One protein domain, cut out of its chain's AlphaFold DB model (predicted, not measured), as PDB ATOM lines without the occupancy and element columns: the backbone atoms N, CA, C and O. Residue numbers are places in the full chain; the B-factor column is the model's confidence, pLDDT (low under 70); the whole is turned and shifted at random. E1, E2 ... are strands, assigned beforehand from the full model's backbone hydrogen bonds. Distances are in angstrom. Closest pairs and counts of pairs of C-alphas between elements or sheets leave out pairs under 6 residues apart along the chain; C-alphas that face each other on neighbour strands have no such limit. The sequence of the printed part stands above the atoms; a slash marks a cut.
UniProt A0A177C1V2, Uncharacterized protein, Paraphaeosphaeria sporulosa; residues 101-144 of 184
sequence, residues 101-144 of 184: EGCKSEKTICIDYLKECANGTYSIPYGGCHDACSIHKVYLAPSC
ATOM      1  N   GLU A 101     124.933 165.647  97.451       70.56
ATOM      2  CA  GLU A 101     125.305 165.141  96.126       70.56
ATOM      3  C   GLU A 101     126.493 165.932  95.552       70.56
ATOM      4  O   GLU A 101     126.475 167.160  95.496       70.56
ATOM      5  N   GLY A 102     127.543 165.219  95.126       77.12
ATOM      6  CA  GLY A 102     128.704 165.789  94.428       77.12
ATOM      7  C   GLY A 102     130.006 165.852  95.232       77.12
ATOM      8  O   GLY A 102     131.064 166.064  94.641       77.12
ATOM      9  N   CYS A 103     129.981 165.604  96.542       75.62
ATOM     10  CA  CYS A 103     131.203 165.556  97.339       75.62
ATOM     11  C   CYS A 103     131.745 164.113  97.402       75.62
ATOM     12  O   CYS A 103     131.158 163.239  98.039       75.62
ATOM     13  N   LYS A 104     132.874 163.855  96.727       78.69
ATOM     14  CA  LYS A 104     133.679 162.629  96.865       78.69
ATOM     15  C   LYS A 104     135.025 162.994  97.477       78.69
ATOM     16  O   LYS A 104     135.866 163.586  96.804       78.69
ATOM     17  N   SER A 105     135.234 162.629  98.731       80.31
ATOM     18  CA  SER A 105     136.518 162.757  99.407       80.31
ATOM     19  C   SER A 105     136.896 161.388  99.945       80.31
ATOM     20  O   SER A 105     136.062 160.690 100.489       80.31
ATOM     21  N   GLU A 106     138.156 160.992  99.807       86.00
ATOM     22  CA  GLU A 106     138.692 159.807 100.499       86.00
ATOM     23  C   GLU A 106     139.227 160.172 101.891       86.00
ATOM     24  O   GLU A 106     139.803 159.350 102.604       86.00
ATOM     25  N   LYS A 107     139.093 161.445 102.280       85.88
ATOM     26  CA  LYS A 107     139.597 161.952 103.550       85.88
ATOM     27  C   LYS A 107     138.525 161.816 104.614       85.88
ATOM     28  O   LYS A 107     137.423 162.338 104.473       85.88
ATOM     29  N   THR A 108     138.896 161.171 105.709       90.88
ATOM     30  CA  THR A 108     138.104 161.135 106.936       90.88
ATOM     31  C   THR A 108     138.474 162.326 107.816       90.88
ATOM     32  O   THR A 108     139.655 162.620 108.001       90.88
ATOM     33  N   ILE A 109     137.472 162.999 108.371       87.50
ATOM     34  CA  ILE A 109     137.619 164.014 109.411       87.50
ATOM     35  C   ILE A 109     137.109 163.446 110.735       87.50
ATOM     36  O   ILE A 109     136.037 162.846 110.792       87.50
ATOM     37  N   CYS A 110     137.881 163.622 111.803       89.88
ATOM     38  CA  CYS A 110     137.479 163.260 113.158       89.88
ATOM     39  C   CYS A 110     137.196 164.535 113.941       89.88
ATOM     40  O   CYS A 110     138.002 165.466 113.918       89.88
ATOM     41  N   ILE A 111     136.035 164.580 114.590       89.12
ATOM     42  CA  ILE A 111     135.657 165.677 115.472       89.12
ATOM     43  C   ILE A 111     135.572 165.117 116.881       89.12
ATOM     44  O   ILE A 111     134.758 164.228 117.129       89.12
ATOM     45  N   ASP A 112     136.386 165.675 117.770       90.12
ATOM     46  CA  ASP A 112     136.418 165.347 119.188       90.12
ATOM     47  C   ASP A 112     135.989 166.572 119.997       90.12
ATOM     48  O   ASP A 112     136.535 167.667 119.859       90.12
ATOM     49  N   TYR A 113     135.005 166.369 120.859       90.75
ATOM     50  CA  TYR A 113     134.512 167.332 121.823       90.75
ATOM     51  C   TYR A 113     134.828 166.853 123.237       90.75
ATOM     52  O   TYR A 113     134.988 165.659 123.504       90.75
ATOM     53  N   LEU A 114     134.856 167.794 124.173       90.94
ATOM     54  CA  LEU A 114     134.975 167.516 125.597       90.94
ATOM     55  C   LEU A 114     133.736 168.057 126.298       90.94
ATOM     56  O   LEU A 114     133.378 169.221 126.128       90.94
ATOM     57  N   LYS A 115     133.069 167.204 127.075       90.56
ATOM     58  CA  LYS A 115     132.003 167.627 127.981       90.56
ATOM     59  C   LYS A 115     132.550 167.671 129.393       90.56
ATOM     60  O   LYS A 115     132.916 166.628 129.932       90.56
ATOM     61  N   GLU A 116     132.559 168.847 129.998       92.06
ATOM     62  CA  GLU A 116     132.885 168.986 131.412       92.06
ATOM     63  C   GLU A 116     131.720 168.504 132.282       92.06
ATOM     64  O   GLU A 116     130.550 168.803 132.037       92.06
ATOM     65  N   CYS A 117     132.051 167.740 133.314       89.25
ATOM     66  CA  CYS A 117     131.113 167.153 134.251       89.25
ATOM     67  C   CYS A 117     131.527 167.483 135.689       89.25
ATOM     68  O   CYS A 117     132.709 167.631 136.007       89.25
ATOM     69  N   ALA A 118     130.531 167.574 136.577       85.94
ATOM     70  CA  ALA A 118     130.719 167.924 137.986       85.94
ATOM     71  C   ALA A 118     131.562 169.204 138.175       85.94
ATOM     72  O   ALA A 118     132.581 169.179 138.859       85.94
ATOM     73  N   ASN A 119     131.142 170.310 137.550       85.31
ATOM     74  CA  ASN A 119     131.797 171.624 137.639       85.31
ATOM     75  C   ASN A 119     133.297 171.584 137.280       85.31
ATOM     76  O   ASN A 119     134.126 172.102 138.020       85.31
ATOM     77  N   GLY A 120     133.644 170.902 136.185       85.12
ATOM     78  CA  GLY A 120     135.029 170.797 135.712       85.12
ATOM     79  C   GLY A 120     135.889 169.777 136.464       85.12
ATOM     80  O   GLY A 120     137.094 169.709 136.240       85.12
ATOM     81  N   THR A 121     135.303 168.950 137.339       84.31
ATOM     82  CA  THR A 121     136.062 167.902 138.052       84.31
ATOM     83  C   THR A 121     136.588 166.832 137.092       84.31
ATOM     84  O   THR A 121     137.661 166.272 137.311       84.31
ATOM     85  N   TYR A 122     135.830 166.507 136.043       84.12
ATOM     86  CA  TYR A 122     136.258 165.573 135.005       84.12
ATOM     87  C   TYR A 122     135.602 165.904 133.668       84.12
ATOM     88  O   TYR A 122     134.511 166.471 133.632       84.12
ATOM     89  N   SER A 123     136.244 165.490 132.575       90.12
ATOM     90  CA  SER A 123     135.730 165.688 131.221       90.12
ATOM     91  C   SER A 123     135.528 164.352 130.521       90.12
ATOM     92  O   SER A 123     136.374 163.459 130.610       90.12
ATOM     93  N   ILE A 124     134.402 164.210 129.828       87.62
ATOM     94  CA  ILE A 124     134.087 163.041 129.008       87.62
ATOM     95  C   ILE A 124     134.349 163.421 127.545       87.62
ATOM     96  O   ILE A 124     133.669 164.321 127.036       87.62
ATOM     97  N   PRO A 125     135.316 162.783 126.859       90.94
ATOM     98  CA  PRO A 125     135.477 162.967 125.427       90.94
ATOM     99  C   PRO A 125     134.297 162.330 124.692       90.94
ATOM    100  O   PRO A 125     133.849 161.235 125.039       90.94
ATOM    101  N   TYR A 126     133.786 163.013 123.678       92.50
ATOM    102  CA  TYR A 126     132.745 162.492 122.798       92.50
ATOM    103  C   TYR A 126     132.951 163.031 121.389       92.50
ATOM    104  O   TYR A 126     133.491 164.113 121.211       92.50
ATOM    105  N   GLY A 127     132.541 162.283 120.374       92.69
ATOM    106  CA  GLY A 127     132.851 162.649 119.002       92.69
ATOM    107  C   GLY A 127     132.864 161.447 118.081       92.69
ATOM    108  O   GLY A 127     132.391 160.363 118.436       92.69
ATOM    109  N   GLY A 128     133.404 161.644 116.889       90.38
ATOM    110  CA  GLY A 128     133.546 160.572 115.922       90.38
ATOM    111  C   GLY A 128     134.147 161.025 114.603       90.38
ATOM    112  O   GLY A 128     134.224 162.217 114.283       90.38
ATOM    113  N   CYS A 129     134.531 160.035 113.810       88.94
ATOM    114  CA  CYS A 129     135.077 160.230 112.482       88.94
ATOM    115  C   CYS A 129     133.994 160.042 111.417       88.94
ATOM    116  O   CYS A 129     133.192 159.109 111.486       88.94
ATOM    117  N   HIS A 130     133.966 160.929 110.431       87.62
ATOM    118  CA  HIS A 130     133.111 160.830 109.253       87.62
ATOM    119  C   HIS A 130     133.898 161.207 108.005       87.62
ATOM    120  O   HIS A 130     134.968 161.805 108.071       87.62
ATOM    121  N   ASP A 131     133.377 160.822 106.849       89.31
ATOM    122  CA  ASP A 131     133.907 161.291 105.579       89.31
ATOM    123  C   ASP A 131     133.804 162.822 105.513       89.31
ATOM    124  O   ASP A 131     132.786 163.380 105.929       89.31
ATOM    125  N   ALA A 132     134.825 163.504 104.989       84.75
ATOM    126  CA  ALA A 132     134.817 164.960 104.831       84.75
ATOM    127  C   ALA A 132     133.639 165.476 103.981       84.75
ATOM    128  O   ALA A 132     133.300 166.654 104.056       84.75
ATOM    129  N   CYS A 133     133.024 164.600 103.187       84.62
ATOM    130  CA  CYS A 133     131.855 164.886 102.367       84.62
ATOM    131  C   CYS A 133     130.515 164.523 103.008       84.62
ATOM    132  O   CYS A 133     129.459 164.831 102.452       84.62
ATOM    133  N   SER A 134     130.528 163.864 104.164       82.38
ATOM    134  CA  SER A 134     129.300 163.672 104.928       82.38
ATOM    135  C   SER A 134     128.892 164.999 105.556       82.38
ATOM    136  O   SER A 134     129.729 165.696 106.127       82.38
ATOM    137  N   ILE A 135     127.599 165.333 105.491       68.06
ATOM    138  CA  ILE A 135     127.059 166.463 106.253       68.06
ATOM    139  C   ILE A 135     127.441 166.268 107.719       68.06
ATOM    140  O   ILE A 135     127.349 165.153 108.243       68.06
ATOM    141  N   HIS A 136     127.890 167.352 108.355       68.31
ATOM    142  CA  HIS A 136     128.321 167.349 109.745       68.31
ATOM    143  C   HIS A 136     127.300 166.621 110.619       68.31
ATOM    144  O   HIS A 136     126.163 167.068 110.789       68.31
ATOM    145  N   LYS A 137     127.713 165.475 111.167       76.44
ATOM    146  CA  LYS A 137     126.921 164.780 112.174       76.44
ATOM    147  C   LYS A 137     126.929 165.633 113.430       76.44
ATOM    148  O   LYS A 137     127.991 165.984 113.941       76.44
ATOM    149  N   VAL A 138     125.742 165.946 113.932       83.81
ATOM    150  CA  VAL A 138     125.609 166.576 115.242       83.81
ATOM    151  C   VAL A 138     125.845 165.494 116.289       83.81
ATOM    152  O   VAL A 138     125.077 164.537 116.395       83.81
ATOM    153  N   TYR A 139     126.934 165.626 117.039       85.19
ATOM    154  CA  TYR A 139     127.232 164.743 118.157       85.19
ATOM    155  C   TYR A 139     126.544 165.286 119.406       85.19
ATOM    156  O   TYR A 139     126.836 166.392 119.854       85.19
ATOM    157  N   LEU A 140     125.623 164.508 119.972       87.12
ATOM    158  CA  LEU A 140     125.000 164.861 121.243       87.12
ATOM    159  C   LEU A 140     125.952 164.554 122.398       87.12
ATOM    160  O   LEU A 140     126.502 163.457 122.501       87.12
ATOM    161  N   ALA A 141     126.113 165.533 123.283       86.88
ATOM    162  CA  ALA A 141     126.969 165.410 124.448       86.88
ATOM    163  C   ALA A 141     126.401 164.349 125.421       86.88
ATOM    164  O   ALA A 141     125.254 164.496 125.863       86.88
ATOM    165  N   PRO A 142     127.173 163.315 125.815       87.50
ATOM    166  CA  PRO A 142     126.678 162.224 126.658       87.50
ATOM    167  C   PRO A 142     126.248 162.728 128.041       87.50
ATOM    168  O   PRO A 142     126.735 163.753 128.523       87.50
ATOM    169  N   SER A 143     125.330 162.035 128.715       88.81
ATOM    170  CA  SER A 143     124.980 162.368 130.099       88.81
ATOM    171  C   SER A 143     126.177 162.127 131.027       88.81
ATOM    172  O   SER A 143     126.939 161.175 130.861       88.81
ATOM    173  N   CYS A 144     126.367 163.007 132.014       84.69
ATOM    174  CA  CYS A 144     127.419 162.849 133.017       84.69
ATOM    175  C   CYS A 144     127.021 161.736 134.001       84.69
ATOM    176  O   CYS A 144     126.491 162.011 135.077       84.69
TER     177      CYS A 144
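AT A GLANCE: This is residues 101 to 144 of the 184 residues of an uncharacterized protein of Paraphaeosphaeria sporulosa (UniProt A0A177C1V2). A long two-stranded antiparallel hairpin, E1 and E2, makes a narrow rod, and residues 132 to 144, with no named element, fold back alongside it toward the turn. Residues 101 to 107 lead into E1 at the end away from the turn. The printed part has 44 residues, no named helix and two named strands, E1 then E2; under half of the residues are in them, and the class is all strand. It is only just loose, close to extended, with a radius of gyration of the C-alphas of 13.8 A and spans of 44 by 15 by 9 A.

IN THESE COORDINATES: E1, residues 108 to 117, begins at C-alpha 108 (138.104, 161.135, 106.936) and is 28.8 A long. E2, residues 122 to 131, is 29.8 A long and ends at C-alpha 131 (133.907, 161.291, 105.579).

HOW THE PARTS SIT: E1 and E2 form a hairpin with a tight link and 162 degrees between their directions. C-alphas 110 and 129 face each other at 3.9 A. N 113 and O 126 are 2.7 A apart, within hydrogen-bond range, as are N 124 and O 115 at 2.8 A.

THE WHOLE: The C-alphas of Gly 102 and Thr 121 are the two farthest apart, at 44.3 A. The printed part has no cut. Residues 135 to 136 have pLDDT under 70.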